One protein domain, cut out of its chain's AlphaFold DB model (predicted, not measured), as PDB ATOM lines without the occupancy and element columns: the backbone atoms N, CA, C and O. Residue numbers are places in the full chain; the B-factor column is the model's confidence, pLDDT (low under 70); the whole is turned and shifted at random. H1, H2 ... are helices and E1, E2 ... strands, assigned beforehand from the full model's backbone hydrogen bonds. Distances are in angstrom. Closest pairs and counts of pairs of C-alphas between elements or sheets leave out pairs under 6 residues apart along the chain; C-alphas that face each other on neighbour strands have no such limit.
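This is residues 216 to 301 of the 315 residues of the protein "FecR domain-containing protein" of Acidobacteria bacterium (UniProt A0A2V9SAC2). Three small two-stranded hairpins are joined by long loops: E1 E2 and E5 E6 come together at one end, with E2 beside E6, while E3 E4 reaches away toward the other end. The unnamed residues 276 to 287 loop back through the middle between them, and the short helix H2, with the four-residue H1 beyond it, lies to one side by the start of E1. The printed part has 86 residues, with two named helices followed by six named strands, H1 H2 E1 E2 E3 E4 E5 E6, in three separate antiparallel sheets of two strands each. The class is mixed, helices and strands. The whole is compact, with a radius of gyration of the C-alphas of 13.0 A and spans of 40 by 31 by 23 A.

H1, residues 216 to 219, and H2, residues 227 to 233, are close but not clearly touching; their closest C-alphas, those of Tyr 217 and Met 227, are 6.5 A apart. In H2 every O i to N i+4 pair is within hydrogen-bond range; H1 is too short for such a pair, and its one O i to N i+3 pair is within range. E1, residues 234 to 239, and E2, residues 243 to 248, form an antiparallel hairpin at 150 degrees, with N 237 and O 245 2.8 A apart. The closest C-alphas of H2 and E2, those of Tyr 233 and Pro 248, are 5.6 A apart. E3, residues 261 to 266, and E4, residues 270 to 275, form a hairpin at 152 degrees, with N 264 and O 272 2.9 A apart; both strands are apart from the other two hairpins and from both helices. E5, residues 288 to 292, and E6, residues 296 to 300, form the third hairpin at 145 degrees, with N 292 and O 296 2.8 A apart. E2 and E6 have 11 pairs of C-alphas within 8 A, the closest being Leu 245 and Gln 300 at 4.7 A. E1 and E6 are near each other, and so are E2 and E5.

H1 begins at C-alpha 216, (-18.494, 24.423, 35.556). H2 is 10.0 A long, E1 15.2 A, and E2 16.7 A. E3, 15.4 A long, begins at C-alpha 261, (-19.577, -0.419, 47.618), and E4 is 15.7 A long. E5 measures 12.2 A and E6 12.5 A, ending at C-alpha 300, (-23.768, 18.575, 48.743).

The two C-alphas farthest apart, those of Pro 240 and Pro 267, are 39.8 A apart. The printed part has no cut. The links from E2 to E3 and from E4 to E5 are long, with 12 residues each. The mean pLDDT of the printed part is 88.1, and residues 216 to 219 are under 70.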
ATOM      1  N   SER A 216     -17.991  24.104  34.217       59.09
ATOM      2  CA  SER A 216     -18.494  24.423  35.556       59.09
ATOM      3  C   SER A 216     -17.980  23.511  36.679       59.09
ATOM      4  O   SER A 216     -18.335  23.748  37.831       59.09
ATOM      5  N   TYR A 217     -17.136  22.508  36.399       66.12
ATOM      6  CA  TYR A 217     -16.692  21.545  37.420       66.12
ATOM      7  C   TYR A 217     -16.007  22.182  38.641       66.12
ATOM      8  O   TYR A 217     -16.180  21.703  39.761       66.12
ATOM      9  N   ARG A 218     -15.305  23.312  38.447       60.31
ATOM     10  CA  ARG A 218     -14.649  24.076  39.526       60.31
ATOM     11  C   ARG A 218     -15.617  24.585  40.592       60.31
ATOM     12  O   ARG A 218     -15.183  24.907  41.692       60.31
ATOM     13  N   ASN A 219     -16.907  24.674  40.269       66.44
ATOM     14  CA  ASN A 219     -17.931  25.111  41.212       66.44
ATOM     15  C   ASN A 219     -18.285  24.015  42.230       66.44
ATOM     16  O   ASN A 219     -18.878  24.325  43.259       66.44
ATOM     17  N   TYR A 220     -17.941  22.753  41.943       71.00
ATOM     18  CA  TYR A 220     -18.393  21.586  42.711       71.00
ATOM     19  C   TYR A 220     -17.252  20.696  43.212       71.00
ATOM     20  O   TYR A 220     -17.417  19.990  44.202       71.00
ATOM     21  N   SER A 221     -16.087  20.740  42.565       72.56
ATOM     22  CA  SER A 221     -14.893  20.007  42.978       72.56
ATOM     23  C   SER A 221     -13.637  20.832  42.683       72.56
ATOM     24  O   SER A 221     -13.568  21.495  41.642       72.56
ATOM     25  N   PRO A 222     -12.607  20.784  43.551       71.25
ATOM     26  CA  PRO A 222     -11.303  21.369  43.241       71.25
ATOM     27  C   PRO A 222     -10.573  20.643  42.094       71.25
ATOM     28  O   PRO A 222      -9.585  21.162  41.573       71.25
ATOM     29  N   TYR A 223     -11.058  19.469  41.682       79.62
ATOM     30  CA  TYR A 223     -10.440  18.603  40.682       79.62
ATOM     31  C   TYR A 223     -11.416  18.245  39.555       79.62
ATOM     32  O   TYR A 223     -12.633  18.288  39.729       79.62
ATOM     33  N   ALA A 224     -10.873  17.875  38.395       84.88
ATOM     34  CA  ALA A 224     -11.658  17.542  37.208       84.88
ATOM     35  C   ALA A 224     -12.146  16.082  37.179       84.88
ATOM     36  O   ALA A 224     -13.179  15.811  36.576       84.88
ATOM     37  N   TYR A 225     -11.440  15.156  37.835       90.06
ATOM     38  CA  TYR A 225     -11.794  13.734  37.813       90.06
ATOM     39  C   TYR A 225     -13.179  13.406  38.395       90.06
ATOM     40  O   TYR A 225     -13.670  14.066  39.312       90.06
ATOM     41  N   GLY A 226     -13.835  12.386  37.844       91.25
ATOM     42  CA  GLY A 226     -15.181  11.960  38.250       91.25
ATOM     43  C   GLY A 226     -16.312  12.930  37.884       91.25
ATOM     44  O   GLY A 226     -17.484  12.621  38.097       91.25
ATOM     45  N   MET A 227     -16.004  14.098  37.313       90.75
ATOM     46  CA  MET A 227     -17.012  15.109  36.982       90.75
ATOM     47  C   MET A 227     -17.831  14.730  35.746       90.75
ATOM     48  O   MET A 227     -19.034  14.991  35.728       90.75
ATOM     49  N   SER A 228     -17.215  14.063  34.761       92.31
ATOM     50  CA  SER A 228     -17.918  13.451  33.623       92.31
ATOM     51  C   SER A 228     -19.047  12.546  34.111       92.31
ATOM     52  O   SER A 228     -20.184  12.664  33.661       92.31
ATOM     53  N   ASP A 229     -18.752  11.705  35.104       94.19
ATOM     54  CA  ASP A 229     -19.701  10.727  35.625       94.19
ATOM     55  C   ASP A 229     -20.847  11.400  36.382       94.19
ATOM     56  O   ASP A 229     -22.002  11.022  36.204       94.19
ATOM     57  N   LEU A 230     -20.571  12.440  37.178       93.12
ATOM     58  CA  LEU A 230     -21.638  13.205  37.837       93.12
ATOM     59  C   LEU A 230     -22.591  13.856  36.829       93.12
ATOM     60  O   LEU A 230     -23.800  13.871  37.055       93.12
ATOM     61  N   ASN A 231     -22.057  14.376  35.725       91.81
ATOM     62  CA  ASN A 231     -22.854  15.010  34.678       91.81
ATOM     63  C   ASN A 231     -23.611  13.994  33.809       91.81
ATOM     64  O   ASN A 231     -24.647  14.335  33.242       91.81
ATOM     65  N   TYR A 232     -23.112  12.762  33.692       94.06
ATOM     66  CA  TYR A 232     -23.796  11.688  32.973       94.06
ATOM     67  C   TYR A 232     -24.908  11.042  33.807       94.06
ATOM     68  O   TYR A 232     -26.014  10.813  33.318       94.06
ATOM     69  N   TYR A 233     -24.616  10.730  35.072       95.38
ATOM     70  CA  TYR A 233     -25.464   9.880  35.909       95.38
ATOM     71  C   TYR A 233     -26.390  10.635  36.855       95.38
ATOM     72  O   TYR A 233     -27.144   9.988  37.578       95.38
ATOM     73  N   GLY A 234     -26.358  11.962  36.895       94.19
ATOM     74  CA  GLY A 234     -27.219  12.714  37.794       94.19
ATOM     75  C   GLY A 234     -27.373  14.164  37.393       94.19
ATOM     76  O   GLY A 234     -26.945  14.595  36.326       94.19
ATOM     77  N   ASN A 235     -28.012  14.924  38.272       92.94
ATOM     78  CA  ASN A 235     -28.259  16.331  38.029       92.94
ATOM     79  C   ASN A 235     -28.086  17.163  39.292       92.94
ATOM     80  O   ASN A 235     -28.424  16.729  40.395       92.94
ATOM     81  N   TYR A 236     -27.620  18.394  39.095       92.31
ATOM     82  CA  TYR A 236     -27.588  19.397  40.146       92.31
ATOM     83  C   TYR A 236     -28.941  20.110  40.261       92.31
ATOM     84  O   TYR A 236     -29.569  20.453  39.258       92.31
ATOM     85  N   PHE A 237     -29.386  20.376  41.485       92.19
ATOM     86  CA  PHE A 237     -30.601  21.130  41.779       92.19
ATOM     87  C   PHE A 237     -30.420  21.981  43.035       92.19
ATOM     88  O   PHE A 237     -29.564  21.706  43.870       92.19
ATOM     89  N   ASN A 238     -31.229  23.030  43.169       92.19
ATOM     90  CA  ASN A 238     -31.245  23.848  44.376       92.19
ATOM     91  C   ASN A 238     -32.364  23.379  45.304       92.19
ATOM     92  O   ASN A 238     -33.526  23.355  44.897       92.19
ATOM     93  N   ALA A 239     -32.021  23.066  46.550       91.06
ATOM     94  CA  ALA A 239     -32.982  22.752  47.600       91.06
ATOM     95  C   ALA A 239     -33.045  23.900  48.627       91.06
ATOM     96  O   ALA A 239     -31.998  24.326  49.134       91.06
ATOM     97  N   PRO A 240     -34.246  24.418  48.964       91.06
ATOM     98  CA  PRO A 240     -34.400  25.454  49.985       91.06
ATOM     99  C   PRO A 240     -33.751  25.044  51.313       91.06
ATOM    100  O   PRO A 240     -34.039  23.975  51.842       91.06
ATOM    101  N   GLY A 241     -32.866  25.889  51.842       89.56
ATOM    102  CA  GLY A 241     -32.135  25.627  53.090       89.56
ATOM    103  C   GLY A 241     -30.851  24.799  52.949       89.56
ATOM    104  O   GLY A 241     -30.053  24.806  53.879       89.56
ATOM    105  N   TYR A 242     -30.607  24.161  51.799       87.50
ATOM    106  CA  TYR A 242     -29.408  23.340  51.550       87.50
ATOM    107  C   TYR A 242     -28.498  23.908  50.449       87.50
ATOM    108  O   TYR A 242     -27.296  23.653  50.443       87.50
ATOM    109  N   GLY A 243     -29.046  24.713  49.534       90.50
ATOM    110  CA  GLY A 243     -28.303  25.258  48.396       90.50
ATOM    111  C   GLY A 243     -28.211  24.262  47.240       90.50
ATOM    112  O   GLY A 243     -29.158  23.507  47.004       90.50
ATOM    113  N   THR A 244     -27.098  24.289  46.504       90.50
ATOM    114  CA  THR A 244     -26.878  23.393  45.361       90.50
ATOM    115  C   THR A 244     -26.528  21.990  45.837       90.50
ATOM    116  O   THR A 244     -25.536  21.797  46.535       90.50
ATOM    117  N   LEU A 245     -27.308  21.015  45.394       91.69
ATOM    118  CA  LEU A 245     -27.128  19.593  45.643       91.69
ATOM    119  C   LEU A 245     -27.057  18.840  44.318       91.69
ATOM    120  O   LEU A 245     -27.478  19.355  43.288       91.69
ATOM    121  N   TRP A 246     -26.561  17.613  44.352       93.88
ATOM    122  CA  TRP A 246     -26.552  16.676  43.238       93.88
ATOM    123  C   TRP A 246     -27.250  15.384  43.644       93.88
ATOM    124  O   TRP A 246     -27.063  14.902  44.761       93.88
ATOM    125  N   GLN A 247     -28.021  14.796  42.736       94.19
ATOM    126  CA  GLN A 247     -28.633  13.488  42.957       94.19
ATOM    127  C   GLN A 247     -28.447  12.603  41.721       94.19
ATOM    128  O   GLN A 247     -28.653  13.080  40.598       94.19
ATOM    129  N   PRO A 248     -28.078  11.323  41.907       95.69
ATOM    130  CA  PRO A 248     -28.034  10.364  40.813       95.69
ATOM    131  C   PRO A 248     -29.440  10.065  40.285       95.69
ATOM    132  O   PRO A 248     -30.409   9.946  41.042       95.69
ATOM    133  N   TYR A 249     -29.536   9.878  38.975       93.81
ATOM    134  CA  TYR A 249     -30.723   9.357  38.321       93.81
ATOM    135  C   TYR A 249     -31.024   7.927  38.781       93.81
ATOM    136  O   TYR A 249     -30.150   7.196  39.248       93.81
ATOM    137  N   PHE A 250     -32.280   7.517  38.601       87.25
ATOM    138  CA  PHE A 250     -32.750   6.149  38.853       87.25
ATOM    139  C   PHE A 250     -32.559   5.656  40.298       87.25
ATOM    140  O   PHE A 250     -32.514   4.451  40.541       87.25
ATOM    141  N   THR A 251     -32.503   6.570  41.268       85.31
ATOM    142  CA  THR A 251     -32.559   6.217  42.687       85.31
ATOM    143  C   THR A 251     -34.009   6.142  43.151       85.31
ATOM    144  O   THR A 251     -34.772   7.101  43.064       85.31
ATOM    145  N   GLY A 252     -34.427   4.938  43.547       77.81
ATOM    146  CA  GLY A 252     -35.785   4.659  44.009       77.81
ATOM    147  C   GLY A 252     -35.988   4.970  45.492       77.81
ATOM    148  O   GLY A 252     -35.060   5.332  46.215       77.81
ATOM    149  N   ALA A 253     -37.218   4.770  45.965       82.62
ATOM    150  CA  ALA A 253     -37.519   4.829  47.392       82.62
ATOM    151  C   ALA A 253     -36.687   3.786  48.161       82.62
ATOM    152  O   ALA A 253     -36.630   2.623  47.766       82.62
ATOM    153  N   GLY A 254     -36.055   4.209  49.258       85.19
ATOM    154  CA  GLY A 254     -35.194   3.349  50.078       85.19
ATOM    155  C   GLY A 254     -33.759   3.203  49.568       85.19
ATOM    156  O   GLY A 254     -32.990   2.471  50.180       85.19
ATOM    157  N   TRP A 255     -33.385   3.892  48.485       93.81
ATOM    158  CA  TRP A 255     -31.984   4.006  48.096       93.81
ATOM    159  C   TRP A 255     -31.196   4.812  49.133       93.81
ATOM    160  O   TRP A 255     -31.641   5.884  49.556       93.81
ATOM    161  N   ASP A 256     -30.009   4.328  49.490       92.00
ATOM    162  CA  ASP A 256     -29.013   5.069  50.255       92.00
ATOM    163  C   ASP A 256     -27.643   5.018  49.547       92.00
ATOM    164  O   ASP A 256     -27.339   4.054  48.839       92.00
ATOM    165  N   PRO A 257     -26.802   6.055  49.693       92.06
ATOM    166  CA  PRO A 257     -25.521   6.127  48.992       92.06
ATOM    167  C   PRO A 257     -24.549   4.996  49.384       92.06
ATOM    168  O   PRO A 257     -23.715   4.576  48.583       92.06
ATOM    169  N   PHE A 258     -24.673   4.421  50.576       92.06
ATOM    170  CA  PHE A 258     -23.720   3.448  51.105       92.06
ATOM    171  C   PHE A 258     -24.130   1.988  50.858       92.06
ATOM    172  O   PHE A 258     -23.454   1.074  51.323       92.06
ATOM    173  N   MET A 259     -25.181   1.729  50.075       92.12
ATOM    174  CA  MET A 259     -25.644   0.359  49.817       92.12
ATOM    175  C   MET A 259     -24.854  -0.408  48.748       92.12
ATOM    176  O   MET A 259     -25.008  -1.624  48.636       92.12
ATOM    177  N   ASN A 260     -24.041   0.272  47.930       92.25
ATOM    178  CA  ASN A 260     -23.297  -0.356  46.832       92.25
ATOM    179  C   ASN A 260     -21.833   0.092  46.807       92.25
ATOM    180  O   ASN A 260     -21.455   1.095  46.192       92.25
ATOM    181  N   GLY A 261     -20.999  -0.674  47.495       93.00
ATOM    182  CA  GLY A 261     -19.577  -0.419  47.618       93.00
ATOM    183  C   GLY A 261     -18.955  -1.310  48.679       93.00
ATOM    184  O   GLY A 261     -19.557  -2.279  49.144       93.00
ATOM    185  N   SER A 262     -17.726  -0.988  49.053       92.50
ATOM    186  CA  SER A 262     -17.012  -1.704  50.106       92.50
ATOM    187  C   SER A 262     -16.031  -0.795  50.835       92.50
ATOM    188  O   SER A 262     -15.568   0.213  50.299       92.50
ATOM    189  N   TRP A 263     -15.693  -1.164  52.068       91.31
ATOM    190  CA  TRP A 263     -14.603  -0.537  52.805       91.31
ATOM    191  C   TRP A 263     -13.269  -1.137  52.370       91.31
ATOM    192  O   TRP A 263     -13.060  -2.344  52.480       91.31
ATOM    193  N   ALA A 264     -12.348  -0.285  51.931       87.88
ATOM    194  CA  ALA A 264     -10.987  -0.669  51.587       87.88
ATOM    195  C   ALA A 264      -9.994   0.069  52.488       87.88
ATOM    196  O   ALA A 264     -10.065   1.288  52.642       87.88
ATOM    197  N   TRP A 265      -9.067  -0.669  53.100       87.00
ATOM    198  CA  TRP A 265      -8.007  -0.083  53.921       87.00
ATOM    199  C   TRP A 265      -6.841   0.392  53.061       87.00
ATOM    200  O   TRP A 265      -6.335  -0.391  52.256       87.00
ATOM    201  N   TYR A 266      -6.373   1.620  53.274       81.94
ATOM    202  CA  TYR A 266      -5.203   2.174  52.603       81.94
ATOM    203  C   TYR A 266      -4.143   2.675  53.596       81.94
ATOM    204  O   TYR A 266      -4.482   3.356  54.572       81.94
ATOM    205  N   PRO A 267      -2.849   2.408  53.339       76.38
ATOM    206  CA  PRO A 267      -1.769   3.030  54.097       76.38
ATOM    207  C   PRO A 267      -1.855   4.564  54.041       76.38
ATOM    208  O   PRO A 267      -2.045   5.145  52.977       76.38
ATOM    209  N   GLY A 268      -1.703   5.225  55.188       74.00
ATOM    210  CA  GLY A 268      -1.665   6.691  55.293       74.00
ATOM    211  C   GLY A 268      -3.023   7.385  55.434       74.00
ATOM    212  O   GLY A 268      -3.073   8.440  56.057       74.00
ATOM    213  N   PHE A 269      -4.122   6.788  54.954       78.38
ATOM    214  CA  PHE A 269      -5.468   7.378  55.071       78.38
ATOM    215  C   PHE A 269      -6.594   6.384  55.441       78.38
ATOM    216  O   PHE A 269      -7.774   6.712  55.368       78.38
ATOM    217  N   GLY A 270      -6.248   5.191  55.934       84.62
ATOM    218  CA  GLY A 270      -7.158   4.306  56.667       84.62
ATOM    219  C   GLY A 270      -8.274   3.675  55.832       84.62
ATOM    220  O   GLY A 270      -8.156   3.503  54.618       84.62
ATOM    221  N   TYR A 271      -9.345   3.243  56.506       87.00
ATOM    222  CA  TYR A 271     -10.506   2.656  55.836       87.00
ATOM    223  C   TYR A 271     -11.284   3.724  55.082       87.00
ATOM    224  O   TYR A 271     -11.708   4.726  55.649       87.00
ATOM    225  N   THR A 272     -11.492   3.468  53.799       86.12
ATOM    226  CA  THR A 272     -12.168   4.372  52.881       86.12
ATOM    227  C   THR A 272     -13.301   3.634  52.186       86.12
ATOM    228  O   THR A 272     -13.105   2.525  51.686       86.12
ATOM    229  N   TRP A 273     -14.482   4.249  52.130       90.31
ATOM    230  CA  TRP A 273     -15.587   3.718  51.343       90.31
ATOM    231  C   TRP A 273     -15.276   3.860  49.851       90.31
ATOM    232  O   TRP A 273     -14.953   4.950  49.361       90.31
ATOM    233  N   VAL A 274     -15.360   2.755  49.121       93.06
ATOM    234  CA  VAL A 274     -15.186   2.699  47.673       93.06
ATOM    235  C   VAL A 274     -16.520   2.302  47.064       93.06
ATOM    236  O   VAL A 274     -16.939   1.147  47.135       93.06
ATOM    237  N   SER A 275     -17.199   3.297  46.500       94.38
ATOM    238  CA  SER A 275     -18.484   3.117  45.840       94.38
ATOM    239  C   SER A 275     -18.317   2.354  44.532       94.38
ATOM    240  O   SER A 275     -17.449   2.682  43.722       94.38
ATOM    241  N   SER A 276     -19.185   1.374  44.297       94.50
ATOM    242  CA  SER A 276     -19.245   0.648  43.025       94.50
ATOM    243  C   SER A 276     -20.120   1.354  41.982       94.50
ATOM    244  O   SER A 276     -20.283   0.846  40.875       94.50
ATOM    245  N   TYR A 277     -20.684   2.522  42.303       95.31
ATOM    246  CA  TYR A 277     -21.376   3.354  41.322       95.31
ATOM    247  C   TYR A 277     -20.372   4.106  40.432       95.31
ATOM    248  O   TYR A 277     -19.422   4.670  40.970       95.31
ATOM    249  N   PRO A 278     -20.591   4.224  39.109       94.38
ATOM    250  CA  PRO A 278     -19.671   4.946  38.217       94.38
ATOM    251  C   PRO A 278     -19.373   6.388  38.639       94.38
ATOM    252  O   PRO A 278     -18.227   6.816  38.672       94.38
ATOM    253  N   TRP A 279     -20.392   7.106  39.100       93.75
ATOM    254  CA  TRP A 279     -20.290   8.467  39.630       93.75
ATOM    255  C   TRP A 279     -19.694   8.559  41.044       93.75
ATOM    256  O   TRP A 279     -19.539   9.646  41.597       93.75
ATOM    257  N   GLY A 280     -19.373   7.420  41.657       94.06
ATOM    258  CA  GLY A 280     -19.037   7.270  43.067       94.06
ATOM    259  C   GLY A 280     -17.637   7.723  43.476       94.06
ATOM    260  O   GLY A 280     -17.247   7.481  44.613       94.06
ATOM    261  N   TRP A 281     -16.861   8.365  42.604       93.00
ATOM    262  CA  TRP A 281     -15.577   8.931  43.015       93.00
ATOM    263  C   TRP A 281     -15.761  10.226  43.810       93.00
ATOM    264  O   TRP A 281     -15.512  10.271  45.015       93.00
ATOM    265  N   THR A 282     -16.236  11.278  43.145       90.31
ATOM    266  CA  THR A 282     -16.274  12.636  43.699       90.31
ATOM    267  C   THR A 282     -17.108  12.734  44.986       90.31
ATOM    268  O   THR A 282     -16.575  13.251  45.972       90.31
ATOM    269  N   PRO A 283     -18.337  12.176  45.071       91.31
ATOM    270  CA  PRO A 283     -19.187  12.337  46.254       91.31
ATOM    271  C   PRO A 283     -18.686  11.666  47.535       91.31
ATOM    272  O   PRO A 283     -19.179  11.970  48.616       91.31
ATOM    273  N   TYR A 284     -17.738  10.730  47.429       90.44
ATOM    274  CA  TYR A 284     -17.178  10.005  48.578       90.44
ATOM    275  C   TYR A 284     -15.757  10.457  48.921       90.44
ATOM    276  O   TYR A 284     -15.086   9.835  49.747       90.44
ATOM    277  N   ARG A 285     -15.273  11.514  48.262       85.25
ATOM    278  CA  ARG A 285     -13.968  12.141  48.521       85.25
ATOM    279  C   ARG A 285     -14.098  13.625  48.850       85.25
ATOM    280  O   ARG A 285     -13.263  14.156  49.576       85.25
ATOM    281  N   TYR A 286     -15.151  14.268  48.349       84.31
ATOM    282  CA  TYR A 286     -15.414  15.693  48.511       84.31
ATOM    283  C   TYR A 286     -16.881  15.918  48.857       84.31
ATOM    284  O   TYR A 286     -17.748  15.188  48.384       84.31
ATOM    285  N   GLY A 287     -17.168  16.952  49.648       85.50
ATOM    286  CA  GLY A 287     -18.533  17.279  50.063       85.50
ATOM    287  C   GLY A 287     -19.132  16.300  51.075       85.50
ATOM    288  O   GLY A 287     -18.419  15.645  51.834       85.50
ATOM    289  N   SER A 288     -20.462  16.243  51.135       87.88
ATOM    290  CA  SER A 288     -21.185  15.435  52.128       87.88
ATOM    291  C   SER A 288     -22.530  14.947  51.604       87.88
ATOM    292  O   SER A 288     -23.192  15.634  50.829       87.88
ATOM    293  N   TRP A 289     -22.952  13.762  52.040       92.50
ATOM    294  CA  TRP A 289     -24.296  13.249  51.777       92.50
ATOM    295  C   TRP A 289     -25.284  13.776  52.815       92.50
ATOM    296  O   TRP A 289     -25.009  13.748  54.012       92.50
ATOM    297  N   VAL A 290     -26.447  14.228  52.354       92.19
ATOM    298  CA  VAL A 290     -27.522  14.764  53.190       92.19
ATOM    299  C   VAL A 290     -28.860  14.163  52.776       92.19
ATOM    300  O   VAL A 290     -29.168  14.054  51.590       92.19
ATOM    301  N   ASN A 291     -29.669  13.760  53.758       91.56
ATOM    302  CA  ASN A 291     -31.040  13.329  53.515       91.56
ATOM    303  C   ASN A 291     -31.971  14.550  53.559       91.56
ATOM    304  O   ASN A 291     -32.147  15.174  54.606       91.56
ATOM    305  N   VAL A 292     -32.522  14.919  52.404       91.19
ATOM    306  CA  VAL A 292     -33.351  16.114  52.230       91.19
ATOM    307  C   VAL A 292     -34.833  15.725  52.242       91.19
ATOM    308  O   VAL A 292     -35.262  14.921  51.402       91.19
ATOM    309  N   PRO A 293     -35.658  16.312  53.133       89.69
ATOM    310  CA  PRO A 293     -37.091  16.034  53.185       89.69
ATOM    311  C   PRO A 293     -37.776  16.241  51.828       89.69
ATOM    312  O   PRO A 293     -37.682  17.308  51.229       89.69
ATOM    313  N   GLY A 294     -38.473  15.211  51.343       88.31
ATOM    314  CA  GLY A 294     -39.182  15.235  50.057       88.31
ATOM    315  C   GLY A 294     -38.324  14.946  48.816       88.31
ATOM    316  O   GLY A 294     -38.900  14.720  47.757       88.31
ATOM    317  N   TYR A 295     -36.992  14.893  48.937       87.56
ATOM    318  CA  TYR A 295     -36.064  14.601  47.828       87.56
ATOM    319  C   TYR A 295     -35.248  13.312  48.042       87.56
ATOM    320  O   TYR A 295     -34.858  12.661  47.074       87.56
ATOM    321  N   GLY A 296     -35.021  12.913  49.299       91.56
ATOM    322  CA  GLY A 296     -34.185  11.765  49.654       91.56
ATOM    323  C   GLY A 296     -32.707  12.138  49.796       91.56
ATOM    324  O   GLY A 296     -32.374  13.285  50.097       91.56
ATOM    325  N   TRP A 297     -31.812  11.164  49.624       94.56
ATOM    326  CA  TRP A 297     -30.368  11.394  49.704       94.56
ATOM    327  C   TRP A 297     -29.855  12.203  48.512       94.56
ATOM    328  O   TRP A 297     -30.054  11.826  47.358       94.56
ATOM    329  N   ALA A 298     -29.133  13.280  48.806       93.75
ATOM    330  CA  ALA A 298     -28.452  14.106  47.825       93.75
ATOM    331  C   ALA A 298     -27.046  14.469  48.317       93.75
ATOM    332  O   ALA A 298     -26.790  14.571  49.519       93.75
ATOM    333  N   TRP A 299     -26.121  14.642  47.381       93.94
ATOM    334  CA  TRP A 299     -24.755  15.053  47.661       93.94
ATOM    335  C   TRP A 299     -24.653  16.574  47.626       93.94
ATOM    336  O   TRP A 299     -25.033  17.207  46.641       93.94
ATOM    337  N   GLN A 300     -24.117  17.165  48.686       91.31
ATOM    338  CA  GLN A 300     -23.768  18.575  48.743       91.31
ATOM    339  C   GLN A 300     -22.285  18.751  48.393       91.31
ATOM    340  O   GLN A 300     -21.427  18.285  49.153       91.31
ATOM    341  N   PRO A 301     -21.952  19.438  47.283       88.38
ATOM    342  CA  PRO A 301     -20.573  19.753  46.937       88.38
ATOM    343  C   PRO A 301     -19.897  20.602  48.018       88.38
ATOM    344  O   PRO A 301     -20.507  21.508  48.584       88.38
TER     345      PRO A 301